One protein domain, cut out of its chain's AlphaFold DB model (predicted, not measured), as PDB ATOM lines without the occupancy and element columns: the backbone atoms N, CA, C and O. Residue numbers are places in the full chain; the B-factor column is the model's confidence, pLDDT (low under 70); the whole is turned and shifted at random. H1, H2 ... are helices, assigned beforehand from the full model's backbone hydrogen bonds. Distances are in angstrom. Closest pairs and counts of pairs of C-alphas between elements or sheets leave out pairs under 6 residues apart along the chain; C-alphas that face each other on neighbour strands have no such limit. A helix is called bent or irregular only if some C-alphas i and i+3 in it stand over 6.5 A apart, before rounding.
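AT A GLANCE: This is residues 140 to 218 of the 264 residues of an uncharacterized protein of Herbaspirillum sp (UniProt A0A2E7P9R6). A long straight helix, H3, starts in a small three-helix body and then leaves it as an arm, residues 199 to 218 sticking out free. In the body, the kinked helix H2 and the first part of H3 make a helical hairpin, and H1 packs on the beginning of H3, its first residues reaching toward the end opposite the arm. The printed part has 79 residues with three named helices, in the order H1, H2, H3, and no named strand; the class is all helix. The whole is loose, with a radius of gyration of the C-alphas of 16.7 A, and spans 61 by 23 by 20 A, the arm making much of its length.

HOW THE PARTS SIT: H1, residues 140 to 153, touches H3, residues 184 to 218, where residues 184 to 188 alone of H3 take part. Their closest C-alphas, those of Trp 146 and Pro 184, are 5.8 A apart. The two run the same way at a tilt of 38 degrees, only just steep. H1 is close to H2, residues 165 to 182, but not clearly touching it; the closest C-alphas, those of Trp 146 and Asn 182, are 7.6 A apart. H1 and H2 run opposite ways at a steep tilt of 48 degrees. H2 has a kink of 90 degrees near residue 176 and is irregular, with C-alphas 176 and 179 lying 9.3 A apart; its line is a rough one. H2 and H3 form a helical hairpin, opposite ways at a shallow tilt of 22 degrees. They touch through residues 186 to 198 alone of H3, and the closest C-alphas, those of Trp 181 and Val 187, are 5.9 A apart. Every O i to N i+4 pair is within hydrogen-bond range in H3, against 9 of 10 in H1 and 9 of 14 in H2.

IN THESE COORDINATES: H1 begins at C-alpha 140, at (-11.043, -23.545, 17.942), and measures 20.3 A to C-alpha 153. H2 measures 22.1 A from C-alpha 165, at (-13.400, -51.819, 19.514), to C-alpha 182. H3, the longest helix with 35 residues, measures 50.5 A from C-alpha 184 to C-alpha 218, at (-9.700, -83.809, 11.326).

THE WHOLE: The two C-alphas farthest apart, those of Glu 141 and Ser 218, are 61.1 A apart. Without residues 199 to 218 the body has 59 residues and spans 31 by 22 by 18 A. The link from H1 to H2 is long, with 11 residues, and the link from H2 to H3 is tight, with 1 residue. The printed part has no cut. The mean pLDDT of the printed part is 86.6, and residues 163 and 218 are under 70.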
ATOM      1  N   GLU A 140     -10.467 -22.855  19.104       82.81
ATOM      2  CA  GLU A 140     -11.043 -23.545  17.942       82.81
ATOM      3  C   GLU A 140     -10.001 -23.739  16.839       82.81
ATOM      4  O   GLU A 140      -9.930 -24.823  16.265       82.81
ATOM      5  N   GLU A 141      -9.144 -22.744  16.590       84.69
ATOM      6  CA  GLU A 141      -8.027 -22.868  15.641       84.69
ATOM      7  C   GLU A 141      -7.031 -23.942  16.086       84.69
ATOM      8  O   GLU A 141      -6.621 -24.783  15.285       84.69
ATOM      9  N   GLN A 142      -6.671 -23.954  17.373       84.81
ATOM     10  CA  GLN A 142      -5.784 -24.970  17.941       84.81
ATOM     11  C   GLN A 142      -6.403 -26.366  17.866       84.81
ATOM     12  O   GLN A 142      -5.726 -27.314  17.474       84.81
ATOM     13  N   HIS A 143      -7.692 -26.495  18.180       87.19
ATOM     14  CA  HIS A 143      -8.398 -27.766  18.084       87.19
ATOM     15  C   HIS A 143      -8.529 -28.247  16.629       87.19
ATOM     16  O   HIS A 143      -8.315 -29.424  16.346       87.19
ATOM     17  N   ALA A 144      -8.816 -27.348  15.684       88.94
ATOM     18  CA  ALA A 144      -8.869 -27.668  14.261       88.94
ATOM     19  C   ALA A 144      -7.492 -28.084  13.716       88.94
ATOM     20  O   ALA A 144      -7.393 -29.054  12.966       88.94
ATOM     21  N   ALA A 145      -6.421 -27.400  14.131       89.69
ATOM     22  CA  ALA A 145      -5.050 -27.761  13.779       89.69
ATOM     23  C   ALA A 145      -4.649 -29.126  14.366       89.69
ATOM     24  O   ALA A 145      -4.058 -29.948  13.662       89.69
ATOM     25  N   TRP A 146      -5.023 -29.391  15.621       92.25
ATOM     26  CA  TRP A 146      -4.824 -30.682  16.279       92.25
ATOM     27  C   TRP A 146      -5.548 -31.810  15.531       92.25
ATOM     28  O   TRP A 146      -4.914 -32.796  15.146       92.25
ATOM     29  N   LEU A 147      -6.844 -31.635  15.233       91.38
ATOM     30  CA  LEU A 147      -7.644 -32.601  14.473       91.38
ATOM     31  C   LEU A 147      -7.021 -32.889  13.105       91.38
ATOM     32  O   LEU A 147      -6.821 -34.051  12.753       91.38
ATOM     33  N   ALA A 148      -6.653 -31.841  12.364       90.88
ATOM     34  CA  ALA A 148      -6.052 -31.971  11.041       90.88
ATOM     35  C   ALA A 148      -4.724 -32.746  11.079       90.88
ATOM     36  O   ALA A 148      -4.424 -33.523  10.169       90.88
ATOM     37  N   GLN A 149      -3.922 -32.567  12.132       91.38
ATOM     38  CA  GLN A 149      -2.658 -33.279  12.294       91.38
ATOM     39  C   GLN A 149      -2.867 -34.771  12.578       91.38
ATOM     40  O   GLN A 149      -2.180 -35.604  11.980       91.38
ATOM     41  N   VAL A 150      -3.830 -35.116  13.438       90.50
ATOM     42  CA  VAL A 150      -4.166 -36.517  13.735       90.50
ATOM     43  C   VAL A 150      -4.806 -37.192  12.516       90.50
ATOM     44  O   VAL A 150      -4.405 -38.299  12.149       90.50
ATOM     45  N   GLU A 151      -5.732 -36.519  11.831       91.06
ATOM     46  CA  GLU A 151      -6.432 -37.047  10.654       91.06
ATOM     47  C   GLU A 151      -5.496 -37.260   9.456       91.06
ATOM     48  O   GLU A 151      -5.633 -38.244   8.728       91.06
ATOM     49  N   LYS A 152      -4.475 -36.411   9.286       92.06
ATOM     50  CA  LYS A 152      -3.450 -36.589   8.246       92.06
ATOM     51  C   LYS A 152      -2.704 -37.920   8.369       92.06
ATOM     52  O   LYS A 152      -2.341 -38.512   7.354       92.06
ATOM     53  N   VAL A 153      -2.431 -38.371   9.593       91.12
ATOM     54  CA  VAL A 153      -1.717 -39.635   9.843       91.12
ATOM     55  C   VAL A 153      -2.688 -40.812   9.928       91.12
ATOM     56  O   VAL A 153      -2.387 -41.908   9.454       91.12
ATOM     57  N   HIS A 154      -3.869 -40.581  10.495       88.56
ATOM     58  CA  HIS A 154      -4.904 -41.584  10.711       88.56
ATOM     59  C   HIS A 154      -6.233 -41.135  10.093       88.56
ATOM     60  O   HIS A 154      -7.137 -40.731  10.826       88.56
ATOM     61  N   PRO A 155      -6.394 -41.246   8.763       88.75
ATOM     62  CA  PRO A 155      -7.597 -40.773   8.092       88.75
ATOM     63  C   PRO A 155      -8.834 -41.528   8.581       88.75
ATOM     64  O   PRO A 155      -8.807 -42.752   8.745       88.75
ATOM     65  N   GLY A 156      -9.913 -40.781   8.831       84.88
ATOM     66  CA  GLY A 156     -11.202 -41.326   9.254       84.88
ATOM     67  C   GLY A 156     -11.247 -41.878  10.681       84.88
ATOM     68  O   GLY A 156     -12.251 -42.486  11.036       84.88
ATOM     69  N   ILE A 157     -10.211 -41.670  11.514       84.75
ATOM     70  CA  ILE A 157     -10.176 -42.175  12.903       84.75
ATOM     71  C   ILE A 157     -11.316 -41.630  13.776       84.75
ATOM     72  O   ILE A 157     -11.793 -42.317  14.674       84.75
ATOM     73  N   PHE A 158     -11.785 -40.420  13.476       81.81
ATOM     74  CA  PHE A 158     -12.892 -39.770  14.178       81.81
ATOM     75  C   PHE A 158     -14.259 -40.032  13.532       81.81
ATOM     76  O   PHE A 158     -15.282 -39.634  14.075       81.81
ATOM     77  N   SER A 159     -14.287 -40.701  12.377       85.19
ATOM     78  CA  SER A 159     -15.514 -41.048  11.651       85.19
ATOM     79  C   SER A 159     -15.939 -42.502  11.868       85.19
ATOM     80  O   SER A 159     -16.934 -42.935  11.285       85.19
ATOM     81  N   LEU A 160     -15.189 -43.275  12.664       82.38
ATOM     82  CA  LEU A 160     -15.579 -44.642  12.997       82.38
ATOM     83  C   LEU A 160     -16.820 -44.643  13.900       82.38
ATOM     84  O   LEU A 160     -16.965 -43.766  14.753       82.38
ATOM     85  N   PRO A 161     -17.710 -45.635  13.741       84.25
ATOM     86  CA  PRO A 161     -18.839 -45.803  14.641       84.25
ATOM     87  C   PRO A 161     -18.351 -46.036  16.079       84.25
ATOM     88  O   PRO A 161     -17.343 -46.704  16.304       84.25
ATOM     89  N   ASN A 162     -19.103 -45.524  17.058       74.56
ATOM     90  CA  ASN A 162     -18.762 -45.617  18.485       74.56
ATOM     91  C   ASN A 162     -18.636 -47.064  19.001       74.56
ATOM     92  O   ASN A 162     -17.967 -47.296  20.006       74.56
ATOM     93  N   ASP A 163     -19.246 -48.025  18.303       67.38
ATOM     94  CA  ASP A 163     -19.198 -49.454  18.633       67.38
ATOM     95  C   ASP A 163     -17.908 -50.150  18.161       67.38
ATOM     96  O   ASP A 163     -17.701 -51.333  18.443       67.38
ATOM     97  N   ASP A 164     -17.029 -49.453  17.432       83.81
ATOM     98  CA  ASP A 164     -15.759 -50.033  17.009       83.81
ATOM     99  C   ASP A 164     -14.860 -50.290  18.239       83.81
ATOM    100  O   ASP A 164     -14.627 -49.378  19.045       83.81
ATOM    101  N   PRO A 165     -14.305 -51.510  18.407       83.56
ATOM    102  CA  PRO A 165     -13.400 -51.819  19.514       83.56
ATOM    103  C   PRO A 165     -12.181 -50.886  19.582       83.56
ATOM    104  O   PRO A 165     -11.608 -50.720  20.659       83.56
ATOM    105  N   LEU A 166     -11.785 -50.265  18.465       85.69
ATOM    106  CA  LEU A 166     -10.759 -49.225  18.431       85.69
ATOM    107  C   LEU A 166     -11.214 -47.955  19.150       85.69
ATOM    108  O   LEU A 166     -10.484 -47.453  19.997       85.69
ATOM    109  N   VAL A 167     -12.418 -47.458  18.866       86.00
ATOM    110  CA  VAL A 167     -12.961 -46.232  19.478       86.00
ATOM    111  C   VAL A 167     -13.199 -46.438  20.980       86.00
ATOM    112  O   VAL A 167     -12.863 -45.578  21.800       86.00
ATOM    113  N   ALA A 168     -13.674 -47.622  21.371       86.88
ATOM    114  CA  ALA A 168     -13.833 -47.991  22.777       86.88
ATOM    115  C   ALA A 168     -12.497 -48.036  23.551       86.88
ATOM    116  O   ALA A 168     -12.446 -47.638  24.714       86.88
ATOM    117  N   ASN A 169     -11.401 -48.493  22.934       87.94
ATOM    118  CA  ASN A 169     -10.082 -48.469  23.581       87.94
ATOM    119  C   ASN A 169      -9.470 -47.061  23.573       87.94
ATOM    120  O   ASN A 169      -8.900 -46.642  24.578       87.94
ATOM    121  N   LEU A 170      -9.641 -46.304  22.486       88.56
ATOM    122  CA  LEU A 170      -9.150 -44.930  22.384       88.56
ATOM    123  C   LEU A 170      -9.823 -43.993  23.387       88.56
ATOM    124  O   LEU A 170      -9.144 -43.167  23.983       88.56
ATOM    125  N   SER A 171     -11.122 -44.151  23.644       88.44
ATOM    126  CA  SER A 171     -11.824 -43.373  24.676       88.44
ATOM    127  C   SER A 171     -11.312 -43.661  26.094       88.44
ATOM    128  O   SER A 171     -11.166 -42.735  26.889       88.44
ATOM    129  N   LYS A 172     -10.954 -44.914  26.410       89.50
ATOM    130  CA  LYS A 172     -10.275 -45.252  27.676       89.50
ATOM    131  C   LYS A 172      -8.886 -44.625  27.747       89.50
ATOM    132  O   LYS A 172      -8.539 -44.016  28.752       89.50
ATOM    133  N   LYS A 173      -8.120 -44.709  26.658       86.88
ATOM    134  CA  LYS A 173      -6.789 -44.101  26.558       86.88
ATOM    135  C   LYS A 173      -6.827 -42.580  26.677       86.88
ATOM    136  O   LYS A 173      -5.956 -42.008  27.316       86.88
ATOM    137  N   MET A 174      -7.856 -41.935  26.134       88.50
ATOM    138  CA  MET A 174      -8.102 -40.504  26.304       88.50
ATOM    139  C   MET A 174      -8.293 -40.146  27.785       88.50
ATOM    140  O   MET A 174      -7.703 -39.181  28.261       88.50
ATOM    141  N   GLN A 175      -9.064 -40.945  28.534       89.25
ATOM    142  CA  GLN A 175      -9.251 -40.745  29.977       89.25
ATOM    143  C   GLN A 175      -7.963 -40.991  30.779       89.25
ATOM    144  O   GLN A 175      -7.694 -40.259  31.726       89.25
ATOM    145  N   GLU A 176      -7.161 -41.989  30.398       91.06
ATOM    146  CA  GLU A 176      -5.861 -42.278  31.025       91.06
ATOM    147  C   GLU A 176      -4.824 -41.172  30.768       91.06
ATOM    148  O   GLU A 176      -4.029 -40.853  31.649       91.06
ATOM    149  N   MET A 177      -4.829 -40.586  29.567       86.00
ATOM    150  CA  MET A 177      -3.847 -39.589  29.131       86.00
ATOM    151  C   MET A 177      -4.132 -38.168  29.625       86.00
ATOM    152  O   MET A 177      -3.189 -37.387  29.797       86.00
ATOM    153  N   GLY A 178      -5.399 -37.807  29.848       88.12
ATOM    154  CA  GLY A 178      -5.785 -36.491  30.364       88.12
ATOM    155  C   GLY A 178      -5.220 -35.341  29.522       88.12
ATOM    156  O   GLY A 178      -5.570 -35.183  28.357       88.12
ATOM    157  N   GLU A 179      -4.319 -34.543  30.101       86.25
ATOM    158  CA  GLU A 179      -3.711 -33.375  29.441       86.25
ATOM    159  C   GLU A 179      -2.822 -33.734  28.243       86.25
ATOM    160  O   GLU A 179      -2.738 -32.959  27.291       86.25
ATOM    161  N   SER A 180      -2.206 -34.922  28.251       88.12
ATOM    162  CA  SER A 180      -1.351 -35.384  27.146       88.12
ATOM    163  C   SER A 180      -2.133 -35.709  25.868       88.12
ATOM    164  O   SER A 180      -1.546 -35.770  24.792       88.12
ATOM    165  N   TRP A 181      -3.466 -35.813  25.947       86.94
ATOM    166  CA  TRP A 181      -4.334 -35.932  24.772       86.94
ATOM    167  C   TRP A 181      -4.285 -34.696  23.861       86.94
ATOM    168  O   TRP A 181      -4.503 -34.788  22.654       86.94
ATOM    169  N   ASN A 182      -3.969 -33.528  24.423       88.12
ATOM    170  CA  ASN A 182      -3.866 -32.294  23.647       88.12
ATOM    171  C   ASN A 182      -2.595 -32.246  22.782       88.12
ATOM    172  O   ASN A 182      -2.512 -31.411  21.883       88.12
ATOM    173  N   ASP A 183      -1.618 -33.134  23.013       90.88
ATOM    174  CA  ASP A 183      -0.462 -33.286  22.129       90.88
ATOM    175  C   ASP A 183      -0.815 -34.241  20.971       90.88
ATOM    176  O   ASP A 183      -1.009 -35.443  21.186       90.88
ATOM    177  N   PRO A 184      -0.882 -33.752  19.718       88.69
ATOM    178  CA  PRO A 184      -1.249 -34.592  18.586       88.69
ATOM    179  C   PRO A 184      -0.236 -35.718  18.337       88.69
ATOM    180  O   PRO A 184      -0.616 -36.761  17.808       88.69
ATOM    181  N   LEU A 185       1.041 -35.557  18.707       91.06
ATOM    182  CA  LEU A 185       2.064 -36.582  18.481       91.06
ATOM    183  C   LEU A 185       1.879 -37.790  19.399       91.06
ATOM    184  O   LEU A 185       1.996 -38.927  18.932       91.06
ATOM    185  N   GLU A 186       1.562 -37.562  20.672       90.56
ATOM    186  CA  GLU A 186       1.290 -38.648  21.618       90.56
ATOM    187  C   GLU A 186       0.001 -39.385  21.243       90.56
ATOM    188  O   GLU A 186      -0.024 -40.617  21.194       90.56
ATOM    189  N   VAL A 187      -1.039 -38.654  20.828       90.94
ATOM    190  CA  VAL A 187      -2.277 -39.267  20.324       90.94
ATOM    191  C   VAL A 187      -2.019 -40.113  19.081       90.94
ATOM    192  O   VAL A 187      -2.503 -41.241  18.995       90.94
ATOM    193  N   ILE A 188      -1.213 -39.627  18.133       91.00
ATOM    194  CA  ILE A 188      -0.846 -40.398  16.938       91.00
ATOM    195  C   ILE A 188      -0.160 -41.714  17.317       91.00
ATOM    196  O   ILE A 188      -0.505 -42.742  16.725       91.00
ATOM    197  N   ARG A 189       0.765 -41.691  18.289       90.38
ATOM    198  CA  ARG A 189       1.465 -42.888  18.783       90.38
ATOM    199  C   ARG A 189       0.495 -43.889  19.395       90.38
ATOM    200  O   ARG A 189       0.475 -45.045  18.972       90.38
ATOM    201  N   VAL A 190      -0.373 -43.439  20.297       90.56
ATOM    202  CA  VAL A 190      -1.361 -44.319  20.935       90.56
ATOM    203  C   VAL A 190      -2.332 -44.902  19.910       90.56
ATOM    204  O   VAL A 190      -2.609 -46.101  19.926       90.56
ATOM    205  N   VAL A 191      -2.799 -44.101  18.949       90.25
ATOM    206  CA  VAL A 191      -3.663 -44.592  17.866       90.25
ATOM    207  C   VAL A 191      -2.939 -45.626  16.999       90.25
ATOM    208  O   VAL A 191      -3.554 -46.621  16.608       90.25
ATOM    209  N   THR A 192      -1.648 -45.445  16.691       91.06
ATOM    210  CA  THR A 192      -0.873 -46.481  15.985       91.06
ATOM    211  C   THR A 192      -0.751 -47.765  16.795       91.06
ATOM    212  O   THR A 192      -0.970 -48.840  16.235       91.06
ATOM    213  N   GLU A 193      -0.432 -47.675  18.085       91.06
ATOM    214  CA  GLU A 193      -0.260 -48.835  18.964       91.06
ATOM    215  C   GLU A 193      -1.556 -49.640  19.085       91.06
ATOM    216  O   GLU A 193      -1.553 -50.852  18.876       91.06
ATOM    217  N   GLU A 194      -2.689 -48.973  19.302       89.38
ATOM    218  CA  GLU A 194      -3.995 -49.633  19.392       89.38
ATOM    219  C   GLU A 194      -4.420 -50.262  18.056       89.38
ATOM    220  O   GLU A 194      -4.944 -51.380  18.018       89.38
ATOM    221  N   LYS A 195      -4.138 -49.600  16.924       89.25
ATOM    222  CA  LYS A 195      -4.375 -50.190  15.596       89.25
ATOM    223  C   LYS A 195      -3.524 -51.440  15.366       89.25
ATOM    224  O   LYS A 195      -4.012 -52.391  14.751       89.25
ATOM    225  N   LEU A 196      -2.271 -51.454  15.824       89.81
ATOM    226  CA  LEU A 196      -1.404 -52.632  15.741       89.81
ATOM    227  C   LEU A 196      -1.918 -53.752  16.650       89.81
ATOM    228  O   LEU A 196      -2.128 -54.863  16.167       89.81
ATOM    229  N   ALA A 197      -2.250 -53.442  17.903       89.06
ATOM    230  CA  ALA A 197      -2.799 -54.405  18.854       89.06
ATOM    231  C   ALA A 197      -4.108 -55.043  18.353       89.06
ATOM    232  O   ALA A 197      -4.327 -56.248  18.504       89.06
ATOM    233  N   LEU A 198      -4.987 -54.274  17.703       88.00
ATOM    234  CA  LEU A 198      -6.204 -54.819  17.093       88.00
ATOM    235  C   LEU A 198      -5.914 -55.716  15.898       88.00
ATOM    236  O   LEU A 198      -6.532 -56.776  15.782       88.00
ATOM    237  N   LYS A 199      -4.976 -55.334  15.026       88.12
ATOM    238  CA  LYS A 199      -4.549 -56.198  13.919       88.12
ATOM    239  C   LYS A 199      -3.985 -57.512  14.449       88.12
ATOM    240  O   LYS A 199      -4.375 -58.568  13.960       88.12
ATOM    241  N   GLU A 200      -3.148 -57.469  15.480       87.56
ATOM    242  CA  GLU A 200      -2.604 -58.663  16.133       87.56
ATOM    243  C   GLU A 200      -3.706 -59.546  16.730       87.56
ATOM    244  O   GLU A 200      -3.726 -60.756  16.494       87.56
ATOM    245  N   ARG A 201      -4.691 -58.956  17.420       86.25
ATOM    246  CA  ARG A 201      -5.855 -59.692  17.943       86.25
ATOM    247  C   ARG A 201      -6.684 -60.330  16.830       86.25
ATOM    248  O   ARG A 201      -7.071 -61.489  16.956       86.25
ATOM    249  N   GLN A 202      -6.945 -59.614  15.736       87.56
ATOM    250  CA  GLN A 202      -7.685 -60.152  14.590       87.56
ATOM    251  C   GLN A 202      -6.926 -61.294  13.913       87.56
ATOM    252  O   GLN A 202      -7.523 -62.304  13.541       87.56
ATOM    253  N   VAL A 203      -5.609 -61.161  13.776       86.44
ATOM    254  CA  VAL A 203      -4.740 -62.216  13.253       86.44
ATOM    255  C   VAL A 203      -4.789 -63.444  14.167       86.44
ATOM    256  O   VAL A 203      -5.052 -64.544  13.684       86.44
ATOM    257  N   GLY A 204      -4.662 -63.264  15.485       84.56
ATOM    258  CA  GLY A 204      -4.803 -64.342  16.469       84.56
ATOM    259  C   GLY A 204      -6.171 -65.032  16.418       84.56
ATOM    260  O   GLY A 204      -6.243 -66.259  16.429       84.56
ATOM    261  N   GLN A 205      -7.260 -64.271  16.271       87.62
ATOM    262  CA  GLN A 205      -8.607 -64.828  16.102       87.62
ATOM    263  C   GLN A 205      -8.745 -65.629  14.806       87.62
ATOM    264  O   GLN A 205      -9.319 -66.716  14.822       87.62
ATOM    265  N   ARG A 206      -8.191 -65.140  13.690       87.31
ATOM    266  CA  ARG A 206      -8.190 -65.872  12.415       87.31
ATOM    267  C   ARG A 206      -7.390 -67.167  12.512       87.31
ATOM    268  O   ARG A 206      -7.864 -68.194  12.036       87.31
ATOM    269  N   PHE A 207      -6.232 -67.148  13.171       86.62
ATOM    270  CA  PHE A 207      -5.451 -68.360  13.422       86.62
ATOM    271  C   PHE A 207      -6.199 -69.349  14.322       86.62
ATOM    272  O   PHE A 207      -6.257 -70.532  13.999       86.62
ATOM    273  N   ALA A 208      -6.837 -68.880  15.395       86.31
ATOM    274  CA  ALA A 208      -7.647 -69.726  16.270       86.31
ATOM    275  C   ALA A 208      -8.856 -70.332  15.534       86.31
ATOM    276  O   ALA A 208      -9.150 -71.516  15.691       86.31
ATOM    277  N   GLN A 209      -9.532 -69.557  14.682       86.69
ATOM    278  CA  GLN A 209     -10.634 -70.046  13.850       86.69
ATOM    279  C   GLN A 209     -10.154 -71.051  12.797       86.69
ATOM    280  O   GLN A 209     -10.801 -72.079  12.607       86.69
ATOM    281  N   ALA A 210      -9.016 -70.801  12.147       82.00
ATOM    282  CA  ALA A 210      -8.420 -71.727  11.188       82.00
ATOM    283  C   ALA A 210      -8.004 -73.045  11.862       82.00
ATOM    284  O   ALA A 210      -8.315 -74.118  11.344       82.00
ATOM    285  N   ALA A 211      -7.396 -72.977  13.049       82.31
ATOM    286  CA  ALA A 211      -7.060 -74.146  13.856       82.31
ATOM    287  C   ALA A 211      -8.319 -74.914  14.295       82.31
ATOM    288  O   ALA A 211      -8.369 -76.135  14.175       82.31
ATOM    289  N   ALA A 212      -9.378 -74.216  14.717       83.00
ATOM    290  CA  ALA A 212     -10.653 -74.840  15.069       83.00
ATOM    291  C   ALA A 212     -11.340 -75.498  13.858       83.00
ATOM    292  O   ALA A 212     -11.930 -76.570  13.983       83.00
ATOM    293  N   GLN A 213     -11.261 -74.893  12.670       83.56
ATOM    294  CA  GLN A 213     -11.774 -75.491  11.435       83.56
ATOM    295  C   GLN A 213     -10.950 -76.708  11.001       83.56
ATOM    296  O   GLN A 213     -11.534 -77.702  10.576       83.56
ATOM    297  N   GLN A 214      -9.622 -76.665  11.132       81.75
ATOM    298  CA  GLN A 214      -8.762 -77.826  10.894       81.75
ATOM    299  C   GLN A 214      -9.066 -78.955  11.880       81.75
ATOM    300  O   GLN A 214      -9.247 -80.084  11.438       81.75
ATOM    301  N   ALA A 215      -9.237 -78.648  13.170       77.12
ATOM    302  CA  ALA A 215      -9.622 -79.619  14.191       77.12
ATOM    303  C   ALA A 215     -10.990 -80.263  13.898       77.12
ATOM    304  O   ALA A 215     -11.152 -81.473  14.040       77.12
ATOM    305  N   LYS A 216     -11.972 -79.481  13.425       79.56
ATOM    306  CA  LYS A 216     -13.273 -80.007  12.976       79.56
ATOM    307  C   LYS A 216     -13.136 -80.899  11.740       79.56
ATOM    308  O   LYS A 216     -13.731 -81.970  11.707       79.56
ATOM    309  N   LYS A 217     -12.325 -80.506  10.753       77.56
ATOM    310  CA  LYS A 217     -12.047 -81.325   9.559       77.56
ATOM    311  C   LYS A 217     -11.332 -82.630   9.917       77.56
ATOM    312  O   LYS A 217     -11.700 -83.673   9.388       77.56
ATOM    313  N   SER A 218     -10.373 -82.600  10.842       69.94
ATOM    314  CA  SER A 218      -9.700 -83.809  11.326       69.94
ATOM    315  C   SER A 218     -10.606 -84.684  12.194       69.94
ATOM    316  O   SER A 218     -10.477 -85.898  12.151       69.94
TER     317      SER A 218